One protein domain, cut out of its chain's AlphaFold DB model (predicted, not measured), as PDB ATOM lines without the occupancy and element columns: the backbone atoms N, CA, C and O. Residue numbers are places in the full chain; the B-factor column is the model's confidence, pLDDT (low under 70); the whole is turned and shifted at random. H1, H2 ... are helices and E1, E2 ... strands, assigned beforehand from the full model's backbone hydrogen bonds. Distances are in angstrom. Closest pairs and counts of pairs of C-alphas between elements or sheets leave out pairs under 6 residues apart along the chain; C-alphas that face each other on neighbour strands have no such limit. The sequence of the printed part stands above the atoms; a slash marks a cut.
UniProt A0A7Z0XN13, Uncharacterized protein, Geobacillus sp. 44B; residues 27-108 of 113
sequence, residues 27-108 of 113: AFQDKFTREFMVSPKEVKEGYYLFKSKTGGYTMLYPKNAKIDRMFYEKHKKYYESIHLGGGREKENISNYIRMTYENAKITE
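AT A GLANCE: This is residues 27 to 108 of the 113 residues of an uncharacterized protein of Geobacillus sp. 44B (UniProt A0A7Z0XN13). Two separate three-stranded sheets make this domain: a long, narrow hairpin of E5 and E6 with short E4 beside the end far from its tip, and a shorter, strongly twisted sheet of E1, E2 and E3, with the small helix H1 before it. The tip of the long hairpin, residues 88 to 93, sticks out, and the two sheets are joined by the link from E3 to E4. The printed part has 82 residues with one named helix and six named strands, in the order H1, E1, E2, E3, E4, E5, E6; the class is mostly strand. The sheets run E4, E5, E6 and E1, E2, E3, both antiparallel throughout. The whole is compact, with a radius of gyration of the C-alphas of 13.5 A, yet elongated in outline, spanning 45 by 28 by 20 A.

HOW THE PARTS SIT: Start at the hairpin of E5, residues 79 to 88, and E6, residues 93 to 102, whose directions stand at 170 degrees. Look at N 84 and O 97, 2.9 A apart and within hydrogen-bond range, and at N 97 and O 84, 2.8 A. On the other side of E5 is E4, residues 73 to 75, antiparallel at 166 degrees, with N 81 and O 73 at 2.8 A; residues 66 to 67 also pair, antiparallel, with residues 84 to 85 of E5. E4, E5 and E6 form a meander, each strand the antiparallel neighbour of the one before. A second meander holds E1, residues 37 to 44, E2, residues 47 to 51, and E3, residues 58 to 62. E2 is its inner strand: find N 47 and O 44 of E1 at 2.8 A, and N 48 and O 61 of E3 at 2.9 A. E1 bends by 102 degrees at residue 40. E3 is apart from E4, E5 and E6. H1, residues 31 to 34, is only just not on the sheet of E1, E2 and E3, with 4 pairs of C-alphas within 10 A; it is too short for an O i to N i+4 pair, and its one O i to N i+3 pair is within range.

IN THESE COORDINATES: Find C-alpha 79 at (36.619, 6.998, 8.427); from there E5 runs 30.3 A to C-alpha 88 at (50.659, -19.783, 9.522). E6 returns over 29.9 A to C-alpha 102 at (35.348, 6.292, 3.945). E4 measures 7.0 A, E1 13.3 A, E2 12.6 A, E3 12.7 A and H1 5.3 A.

THE WHOLE: The C-alphas farthest apart, those of Lys 90 and Lys 105, are 45.4 A from each other. The printed part has no cut, and no link is long. The mean pLDDT of the printed part is 92.7; residues 106 and 108 are under 70.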
ATOM      1  N   ALA A  27      40.335 -14.591  16.929       96.25
ATOM      2  CA  ALA A  27      39.421 -13.457  16.999       96.25
ATOM      3  C   ALA A  27      38.818 -13.235  18.402       96.25
ATOM      4  O   ALA A  27      38.520 -12.100  18.762       96.25
ATOM      5  N   PHE A  28      38.651 -14.301  19.198       97.12
ATOM      6  CA  PHE A  28      38.087 -14.236  20.549       97.12
ATOM      7  C   PHE A  28      39.114 -14.297  21.672       97.12
ATOM      8  O   PHE A  28      38.778 -13.906  22.787       97.12
ATOM      9  N   GLN A  29      40.345 -14.743  21.427       96.50
ATOM     10  CA  GLN A  29      41.414 -14.705  22.427       96.50
ATOM     11  C   GLN A  29      42.106 -13.334  22.455       96.50
ATOM     12  O   GLN A  29      42.443 -12.831  23.530       96.50
ATOM     13  N   ASP A  30      42.234 -12.672  21.304       96.56
ATOM     14  CA  ASP A  30      42.736 -11.302  21.237       96.56
ATOM     15  C   ASP A  30      41.668 -10.305  21.722       96.56
ATOM     16  O   ASP A  30      40.585 -10.185  21.146       96.56
ATOM     17  N   LYS A  31      41.962  -9.589  22.818       97.06
ATOM     18  CA  LYS A  31      40.992  -8.685  23.461       97.06
ATOM     19  C   LYS A  31      40.514  -7.590  22.513       97.06
ATOM     20  O   LYS A  31      39.315  -7.355  22.466       97.06
ATOM     21  N   PHE A  32      41.432  -6.964  21.779       97.81
ATOM     22  CA  PHE A  32      41.121  -5.844  20.895       97.81
ATOM     23  C   PHE A  32      40.268  -6.295  19.706       97.81
ATOM     24  O   PHE A  32      39.222  -5.712  19.438       97.81
ATOM     25  N   THR A  33      40.659  -7.388  19.053       97.88
ATOM     26  CA  THR A  33      39.912  -7.974  17.931       97.88
ATOM     27  C   THR A  33      38.488  -8.359  18.339       97.88
ATOM     28  O   THR A  33      37.531  -8.064  17.618       97.88
ATOM     29  N   ARG A  34      38.320  -8.958  19.524       97.62
ATOM     30  CA  ARG A  34      37.010  -9.404  20.015       97.62
ATOM     31  C   ARG A  34      36.007  -8.265  20.170       97.62
ATOM     32  O   ARG A  34      34.812  -8.494  20.007       97.62
ATOM     33  N   GLU A  35      36.457  -7.043  20.447       97.81
ATOM     34  CA  GLU A  35      35.567  -5.889  20.625       97.81
ATOM     35  C   GLU A  35      34.762  -5.521  19.369       97.81
ATOM     36  O   GLU A  35      33.830  -4.716  19.454       97.81
ATOM     37  N   PHE A  36      35.133  -6.050  18.204       98.25
ATOM     38  CA  PHE A  36      34.426  -5.827  16.948       98.25
ATOM     39  C   PHE A  36      33.425  -6.941  16.616       98.25
ATOM     40  O   PHE A  36      32.633  -6.796  15.684       98.25
ATOM     41  N   MET A  37      33.444  -8.051  17.359       98.12
ATOM     42  CA  MET A  37      32.536  -9.174  17.134       98.12
ATOM     43  C   MET A  37      31.181  -8.895  17.779       98.12
ATOM     44  O   MET A  37      31.100  -8.505  18.940       98.12
ATOM     45  N   VAL A  38      30.103  -9.133  17.034       98.06
ATOM     46  CA  VAL A  38      28.733  -8.923  17.529       98.06
ATOM     47  C   VAL A  38      28.346  -9.964  18.584       98.06
ATOM     48  O   VAL A  38      27.617  -9.651  19.520       98.06
ATOM     49  N   SER A  39      28.817 -11.207  18.443       96.56
ATOM     50  CA  SER A  39      28.540 -12.302  19.380       96.56
ATOM     51  C   SER A  39      29.619 -13.395  19.291       96.56
ATOM     52  O   SER A  39      30.293 -13.469  18.260       96.56
ATOM     53  N   PRO A  40      29.758 -14.281  20.300       96.38
ATOM     54  CA  PRO A  40      30.646 -15.451  20.245       96.38
ATOM     55  C   PRO A  40      30.176 -16.565  19.301       96.38
ATOM     56  O   PRO A  40      30.893 -17.549  19.119       96.38
ATOM     57  N   LYS A  41      28.992 -16.432  18.692       96.62
ATOM     58  CA  LYS A  41      28.438 -17.418  17.762       96.62
ATOM     59  C   LYS A  41      28.895 -17.103  16.340       96.62
ATOM     60  O   LYS A  41      28.772 -15.970  15.870       96.62
ATOM     61  N   GLU A  42      29.430 -18.113  15.660       97.94
ATOM     62  CA  GLU A  42      29.731 -18.034  14.230       97.94
ATOM     63  C   GLU A  42      28.421 -17.844  13.449       97.94
ATOM     64  O   GLU A  42      27.433 -18.528  13.708       97.94
ATOM     65  N   VAL A  43      28.404 -16.901  12.504       98.19
ATOM     66  CA  VAL A  43      27.243 -16.681  11.615       98.19
ATOM     67  C   VAL A  43      27.339 -17.511  10.336       98.19
ATOM     68  O   VAL A  43      26.356 -17.699   9.627       98.19
ATOM     69  N   LYS A  44      28.542 -18.012  10.054       98.38
ATOM     70  CA  LYS A  44      28.875 -18.991   9.023       98.38
ATOM     71  C   LYS A  44      30.088 -19.769   9.520       98.38
ATOM     72  O   LYS A  44      30.944 -19.173  10.162       98.38
ATOM     73  N   GLU A  45      30.187 -21.055   9.199       97.75
ATOM     74  CA  GLU A  45      31.346 -21.867   9.585       97.75
ATOM     75  C   GLU A  45      32.669 -21.176   9.216       97.75
ATOM     76  O   GLU A  45      32.912 -20.837   8.057       97.75
ATOM     77  N   GLY A  46      33.515 -20.947  10.221       96.50
ATOM     78  CA  GLY A  46      34.792 -20.252  10.093       96.50
ATOM     79  C   GLY A  46      34.730 -18.731  10.260       96.50
ATOM     80  O   GLY A  46      35.790 -18.102  10.281       96.50
ATOM     81  N   TYR A  47      33.541 -18.137  10.401       97.81
ATOM     82  CA  TYR A  47      33.343 -16.688  10.362       97.81
ATOM     83  C   TYR A  47      32.402 -16.163  11.451       97.81
ATOM     84  O   TYR A  47      31.264 -16.610  11.626       97.81
ATOM     85  N   TYR A  48      32.854 -15.109  12.124       98.25
ATOM     86  CA  TYR A  48      32.037 -14.303  13.025       98.25
ATOM     87  C   TYR A  48      31.453 -13.095  12.299       98.25
ATOM     88  O   TYR A  48      31.969 -12.658  11.269       98.25
ATOM     89  N   LEU A  49      30.389 -12.522  12.861       98.69
ATOM     90  CA  LEU A  49      29.898 -11.227  12.412       98.69
ATOM     91  C   LEU A  49      30.712 -10.112  13.067       98.69
ATOM     92  O   LEU A  49      30.646  -9.917  14.282       98.69
ATOM     93  N   PHE A  50      31.437  -9.364  12.242       98.38
ATOM     94  CA  PHE A  50      32.128  -8.142  12.630       98.38
ATOM     95  C   PHE A  50      31.238  -6.927  12.377       98.38
ATOM     96  O   PHE A  50      30.560  -6.845  11.347       98.38
ATOM     97  N   LYS A  51      31.291  -5.953  13.287       98.56
ATOM     98  CA  LYS A  51      30.690  -4.632  13.116       98.56
ATOM     99  C   LYS A  51      31.743  -3.546  13.319       98.56
ATOM    100  O   LYS A  51      32.383  -3.478  14.368       98.56
ATOM    101  N   SER A  52      31.870  -2.679  12.318       97.69
ATOM    102  CA  SER A  52      32.719  -1.483  12.365       97.69
ATOM    103  C   SER A  52      32.394  -0.596  13.565       97.69
ATOM    104  O   SER A  52      31.231  -0.459  13.961       97.69
ATOM    105  N   LYS A  53      33.402   0.080  14.123       97.50
ATOM    106  CA  LYS A  53      33.183   1.051  15.207       97.50
ATOM    107  C   LYS A  53      32.576   2.348  14.685       97.50
ATOM    108  O   LYS A  53      32.073   3.143  15.478       97.50
ATOM    109  N   THR A  54      32.609   2.582  13.374       96.31
ATOM    110  CA  THR A  54      31.827   3.641  12.713       96.31
ATOM    111  C   THR A  54      30.359   3.257  12.533       96.31
ATOM    112  O   THR A  54      29.525   4.145  12.374       96.31
ATOM    113  N   GLY A  55      30.032   1.959  12.571       95.75
ATOM    114  CA  GLY A  55      28.707   1.427  12.259       95.75
ATOM    115  C   GLY A  55      28.361   1.438  10.766       95.75
ATOM    116  O   GLY A  55      27.230   1.108  10.426       95.75
ATOM    117  N   GLY A  56      29.301   1.818   9.895       93.94
ATOM    118  CA  GLY A  56      29.079   1.982   8.456       93.94
ATOM    119  C   GLY A  56      29.084   0.682   7.655       93.94
ATOM    120  O   GLY A  56      28.502   0.630   6.577       93.94
ATOM    121  N   TYR A  57      29.706  -0.374   8.179       95.75
ATOM    122  CA  TYR A  57      29.731  -1.684   7.529       95.75
ATOM    123  C   TYR A  57      29.788  -2.847   8.530       95.75
ATOM    124  O   TYR A  57      30.166  -2.694   9.702       95.75
ATOM    125  N   THR A  58      29.422  -4.022   8.025       98.12
ATOM    126  CA  THR A  58      29.617  -5.333   8.648       98.12
ATOM    127  C   THR A  58      30.343  -6.254   7.673       98.12
ATOM    128  O   THR A  58      30.321  -6.033   6.464       98.12
ATOM    129  N   MET A  59      31.005  -7.288   8.191       97.38
ATOM    130  CA  MET A  59      31.647  -8.299   7.350       97.38
ATOM    131  C   MET A  59      31.705  -9.660   8.043       97.38
ATOM    132  O   MET A  59      31.641  -9.753   9.272       97.38
ATOM    133  N   LEU A  60      31.867 -10.712   7.239       97.94
ATOM    134  CA  LEU A  60      32.267 -12.027   7.728       97.94
ATOM    135  C   LEU A  60      33.749 -11.974   8.100       97.94
ATOM    136  O   LEU A  60      34.612 -11.852   7.233       97.94
ATOM    137  N   TYR A  61      34.038 -12.050   9.393       97.19
ATOM    138  CA  TYR A  61      35.394 -11.955   9.909       97.19
ATOM    139  C   TYR A  61      35.963 -13.350  10.196       97.19
ATOM    140  O   TYR A  61      35.335 -14.107  10.942       97.19
ATOM    141  N   PRO A  62      37.132 -13.717   9.637       95.69
ATOM    142  CA  PRO A  62      37.701 -15.048   9.822       95.69
ATOM    143  C   PRO A  62      38.023 -15.325  11.292       95.69
ATOM    144  O   PRO A  62      38.719 -14.543  11.941       95.69
ATOM    145  N   LYS A  63      37.603 -16.479  11.820       95.62
ATOM    146  CA  LYS A  63      37.809 -16.825  13.238       95.62
ATOM    147  C   LYS A  63      39.277 -16.847  13.678       95.62
ATOM    148  O   LYS A  63      39.581 -16.613  14.846       95.62
ATOM    149  N   ASN A  64      40.186 -17.094  12.737       92.75
ATOM    150  CA  ASN A  64      41.625 -17.197  12.976       92.75
ATOM    151  C   ASN A  64      42.417 -15.934  12.585       92.75
ATOM    152  O   ASN A  64      43.641 -15.988  12.543       92.75
ATOM    153  N   ALA A  65      41.750 -14.809  12.301       94.50
ATOM    154  CA  ALA A  65      42.415 -13.538  12.010       94.50
ATOM    155  C   ALA A  65      42.491 -12.633  13.251       94.50
ATOM    156  O   ALA A  65      41.591 -12.619  14.093       94.50
ATOM    157  N   LYS A  66      43.538 -11.815  13.324       95.94
ATOM    158  CA  LYS A  66      43.747 -10.767  14.327       95.94
ATOM    159  C   LYS A  66      43.771  -9.397  13.653       95.94
ATOM    160  O   LYS A  66      44.337  -9.265  12.569       95.94
ATOM    161  N   ILE A  67      43.200  -8.388  14.308       96.94
ATOM    162  CA  ILE A  67      43.362  -6.988  13.905       96.94
ATOM    163  C   ILE A  67      44.669  -6.464  14.492       96.94
ATOM    164  O   ILE A  67      44.927  -6.606  15.692       96.94
ATOM    165  N   ASP A  68      45.484  -5.829  13.659       95.31
ATOM    166  CA  ASP A  68      46.641  -5.091  14.135       95.31
ATOM    167  C   ASP A  68      46.191  -3.758  14.740       95.31
ATOM    168  O   ASP A  68      45.735  -2.844  14.051       95.31
ATOM    169  N   ARG A  69      46.326  -3.650  16.065       95.56
ATOM    170  CA  ARG A  69      45.963  -2.448  16.816       95.56
ATOM    171  C   ARG A  69      46.790  -1.230  16.404       95.56
ATOM    172  O   ARG A  69      46.278  -0.122  16.518       95.56
ATOM    173  N   MET A  70      48.032  -1.409  15.947       95.19
ATOM    174  CA  MET A  70      48.881  -0.288  15.531       95.19
ATOM    175  C   MET A  70      48.379   0.375  14.248       95.19
ATOM    176  O   MET A  70      48.572   1.571  14.071       95.19
ATOM    177  N   PHE A  71      47.708  -0.385  13.384       94.88
ATOM    178  CA  PHE A  71      47.169   0.104  12.113       94.88
ATOM    179  C   PHE A  71      45.647   0.283  12.127       94.88
ATOM    180  O   PHE A  71      45.027   0.458  11.073       94.88
ATOM    181  N   TYR A  72      45.042   0.233  13.314       97.44
ATOM    182  CA  TYR A  72      43.654   0.614  13.496       97.44
ATOM    183  C   TYR A  72      43.539   2.130  13.647       97.44
ATOM    184  O   TYR A  72      44.103   2.723  14.566       97.44
ATOM    185  N   GLU A  73      42.736   2.744  12.790       97.62
ATOM    186  CA  GLU A  73      42.469   4.177  12.808       97.62
ATOM    187  C   GLU A  73      40.977   4.437  12.617       97.62
ATOM    188  O   GLU A  73      40.305   3.750  11.850       97.62
ATOM    189  N   LYS A  74      40.441   5.444  13.309       96.00
ATOM    190  CA  LYS A  74      39.040   5.846  13.180       96.00
ATOM    191  C   LYS A  74      38.877   7.345  13.376       96.00
ATOM    192  O   LYS A  74      39.181   7.859  14.451       96.00
ATOM    193  N   HIS A  75      38.239   8.007  12.408       94.31
ATOM    194  CA  HIS A  75      37.833   9.412  12.519       94.31
ATOM    195  C   HIS A  75      36.313   9.541  12.501       94.31
ATOM    196  O   HIS A  75      35.645   9.390  11.474       94.31
ATOM    197  N   LYS A  76      35.748   9.857  13.673       93.06
ATOM    198  CA  LYS A  76      34.297  10.011  13.885       93.06
ATOM    199  C   LYS A  76      33.526   8.812  13.302       93.06
ATOM    200  O   LYS A  76      33.827   7.678  13.668       93.06
ATOM    201  N   LYS A  77      32.518   9.067  12.464       93.00
ATOM    202  CA  LYS A  77      31.715   8.056  11.755       93.00
ATOM    203  C   LYS A  77      32.078   7.929  10.269       93.00
ATOM    204  O   LYS A  77      31.449   7.151   9.562       93.00
ATOM    205  N   TYR A  78      33.038   8.727   9.804       91.38
ATOM    206  CA  TYR A  78      33.311   8.929   8.380       91.38
ATOM    207  C   TYR A  78      34.525   8.152   7.892       91.38
ATOM    208  O   TYR A  78      34.659   7.982   6.693       91.38
ATOM    209  N   TYR A  79      35.400   7.707   8.793       93.75
ATOM    210  CA  TYR A  79      36.619   6.998   8.427       93.75
ATOM    211  C   TYR A  79      36.901   5.861   9.402       93.75
ATOM    212  O   TYR A  79      36.824   6.061  10.620       93.75
ATOM    213  N   GLU A  80      37.276   4.705   8.870       97.19
ATOM    214  CA  GLU A  80      37.886   3.613   9.625       97.19
ATOM    215  C   GLU A  80      38.893   2.871   8.747       97.19
ATOM    216  O   GLU A  80      38.553   2.440   7.652       97.19
ATOM    217  N   SER A  81      40.119   2.687   9.228       97.00
ATOM    218  CA  SER A  81      41.110   1.821   8.596       97.00
ATOM    219  C   SER A  81      41.430   0.677   9.538       97.00
ATOM    220  O   SER A  81      41.721   0.895  10.715       97.00
ATOM    221  N   ILE A  82      41.385  -0.545   9.015       97.25
ATOM    222  CA  ILE A  82      41.751  -1.754   9.744       97.25
ATOM    223  C   ILE A  82      42.758  -2.559   8.933       97.25
ATOM    224  O   ILE A  82      42.674  -2.652   7.708       97.25
ATOM    225  N   HIS A  83      43.712  -3.164   9.633       96.50
ATOM    226  CA  HIS A  83      44.582  -4.190   9.074       96.50
ATOM    227  C   HIS A  83      44.288  -5.468   9.831       96.50
ATOM    228  O   HIS A  83      44.376  -5.499  11.057       96.50
ATOM    229  N   LEU A  84      43.886  -6.505   9.109       94.88
ATOM    230  CA  LEU A  84      43.562  -7.798   9.690       94.88
ATOM    231  C   LEU A  84      44.304  -8.896   8.954       94.88
ATOM    232  O   LEU A  84      44.501  -8.834   7.743       94.88
ATOM    233  N   GLY A  85      44.709  -9.920   9.680       90.94
ATOM    234  CA  GLY A  85      45.502 -10.981   9.093       90.94
ATOM    235  C   GLY A  85      45.886 -12.044  10.095       90.94
ATOM    236  O   GLY A  85      45.434 -12.057  11.240       90.94
ATOM    237  N   GLY A  86      46.723 -12.958   9.638       79.69
ATOM    238  CA  GLY A  86      47.270 -14.018  10.460       79.69
ATOM    239  C   GLY A  86      48.473 -14.646   9.780       79.69
ATOM    240  O   GLY A  86      48.603 -14.609   8.556       79.69
ATOM    241  N   GLY A  87      49.357 -15.209  10.593       74.75
ATOM    242  CA  GLY A  87      50.457 -16.037  10.126       74.75
ATOM    243  C   GLY A  87      50.129 -17.513  10.314       74.75
ATOM    244  O   GLY A  87      49.606 -17.911  11.354       74.75
ATOM    245  N   ARG A  88      50.479 -18.340   9.331       72.88
ATOM    246  CA  ARG A  88      50.659 -19.783   9.522       72.88
ATOM    247  C   ARG A  88      52.143 -20.013   9.770       72.88
ATOM    248  O   ARG A  88      52.891 -20.291   8.838       72.88
ATOM    249  N   GLU A  89      52.570 -19.850  11.025       73.38
ATOM    250  CA  GLU A  89      53.992 -19.869  11.417       73.38
ATOM    251  C   GLU A  89      54.726 -21.119  10.917       73.38
ATOM    252  O   GLU A  89      55.800 -21.013  10.335       73.38
ATOM    253  N   LYS A  90      54.105 -22.299  11.059       81.00
ATOM    254  CA  LYS A  90      54.678 -23.582  10.611       81.00
ATOM    255  C   LYS A  90      54.980 -23.629   9.116       81.00
ATOM    256  O   LYS A  90      55.839 -24.387   8.687       81.00
ATOM    257  N   GLU A  91      54.242 -22.858   8.335       82.00
ATOM    258  CA  GLU A  91      54.308 -22.854   6.878       82.00
ATOM    259  C   GLU A  91      55.030 -21.606   6.355       82.00
ATOM    260  O   GLU A  91      55.178 -21.454   5.149       82.00
ATOM    261  N   ASN A  92      55.485 -20.723   7.253       85.62
ATOM    262  CA  ASN A  92      56.121 -19.446   6.938       85.62
ATOM    263  C   ASN A  92      55.294 -18.569   5.975       85.62
ATOM    264  O   ASN A  92      55.826 -17.928   5.070       85.62
ATOM    265  N   ILE A  93      53.970 -18.557   6.155       84.56
ATOM    266  CA  ILE A  93      53.052 -17.752   5.342       84.56
ATOM    267  C   ILE A  93      52.411 -16.683   6.217       84.56
ATOM    268  O   ILE A  93      51.839 -16.989   7.262       84.56
ATOM    269  N   SER A  94      52.458 -15.438   5.748       85.75
ATOM    270  CA  SER A  94      51.721 -14.310   6.311       85.75
ATOM    271  C   SER A  94      50.689 -13.829   5.300       85.75
ATOM    272  O   SER A  94      51.003 -13.665   4.120       85.75
ATOM    273  N   ASN A  95      49.460 -13.606   5.755       86.31
ATOM    274  CA  ASN A  95      48.417 -12.985   4.953       86.31
ATOM    275  C   ASN A  95      47.798 -11.821   5.723       86.31
ATOM    276  O   ASN A  95      47.424 -11.958   6.889       86.31
ATOM    277  N   TYR A  96      47.651 -10.686   5.049       90.62
ATOM    278  CA  TYR A  96      47.044  -9.489   5.609       90.62
ATOM    279  C   TYR A  96      46.121  -8.832   4.589       90.62
ATOM    280  O   TYR A  96      46.334  -8.899   3.381       90.62
ATOM    281  N   ILE A  97      45.076  -8.206   5.107       93.69
ATOM    282  CA  ILE A  97      44.108  -7.405   4.376       93.69
ATOM    283  C   ILE A  97      44.106  -6.040   5.048       93.69
ATOM    284  O   ILE A  97      43.867  -5.934   6.253       93.69
ATOM    285  N   ARG A  98      44.357  -4.998   4.258       95.06
ATOM    286  CA  ARG A  98      44.084  -3.618   4.649       95.06
ATOM    287  C   ARG A  98      42.731  -3.231   4.076       95.06
ATOM    288  O   ARG A  98      42.510  -3.385   2.880       95.06
ATOM    289  N   MET A  99      41.857  -2.711   4.922       94.25
ATOM    290  CA  MET A  99      40.570  -2.176   4.507       94.25
ATOM    291  C   MET A  99      40.413  -0.766   5.053       94.25
ATOM    292  O   MET A  99      40.672  -0.518   6.229       94.25
ATOM    293  N   THR A 100      39.969   0.139   4.190       94.31
ATOM    294  CA  THR A 100      39.647   1.516   4.546       94.31
ATOM    295  C   THR A 100      38.196   1.777   4.165       94.31
ATOM    296  O   THR A 100      37.786   1.538   3.034       94.31
ATOM    297  N   TYR A 101      37.414   2.212   5.143       92.94
ATOM    298  CA  TYR A 101      36.052   2.690   4.988       92.94
ATOM    299  C   TYR A 101      36.075   4.210   5.041       92.94
ATOM    300  O   TYR A 101      36.549   4.779   6.026       92.94
ATOM    301  N   GLU A 102      35.516   4.846   4.017       91.81
ATOM    302  CA  GLU A 102      35.348   6.292   3.945       91.81
ATOM    303  C   GLU A 102      33.908   6.631   3.570       91.81
ATOM    304  O   GLU A 102      33.308   6.034   2.681       91.81
ATOM    305  N   ASN A 103      33.336   7.586   4.288       87.12
ATOM    306  CA  ASN A 103      32.002   8.119   4.061       87.12
ATOM    307  C   ASN A 103      32.024   9.616   4.371       87.12
ATOM    308  O   ASN A 103      31.346  10.103   5.276       87.12
ATOM    309  N   ALA A 104      32.915  10.334   3.695       80.19
ATOM    310  CA  ALA A 104      33.016  11.781   3.759       80.19
ATOM    311  C   ALA A 104      32.449  12.389   2.470       80.19
ATOM    312  O   ALA A 104      32.469  11.758   1.423       80.19
ATOM    313  N   LYS A 105      32.007  13.652   2.519       78.25
ATOM    314  CA  LYS A 105      31.506  14.353   1.320       78.25
ATOM    315  C   LYS A 105      32.506  14.348   0.155       78.25
ATOM    316  O   LYS A 105      32.109  14.304  -0.996       78.25
ATOM    317  N   ILE A 106      33.806  14.394   0.461       69.88
ATOM    318  CA  ILE A 106      34.875  14.363  -0.548       69.88
ATOM    319  C   ILE A 106      35.031  12.986  -1.213       69.88
ATOM    320  O   ILE A 106      35.519  12.916  -2.332       69.88
ATOM    321  N   THR A 107      34.564  11.918  -0.560       70.25
ATOM    322  CA  THR A 107      34.596  10.534  -1.058       70.25
ATOM    323  C   THR A 107      33.223  10.082  -1.574       70.25
ATOM    324  O   THR A 107      32.989   8.887  -1.724       70.25
ATOM    325  N   GLU A 108      32.279  11.012  -1.802       69.31
ATOM    326  CA  GLU A 108      30.979  10.699  -2.425       69.31
ATOM    327  C   GLU A 108      31.144  10.239  -3.877       69.31
ATOM    328  O   GLU A 108      30.349   9.439  -4.367       69.31
TER     329      GLU A 108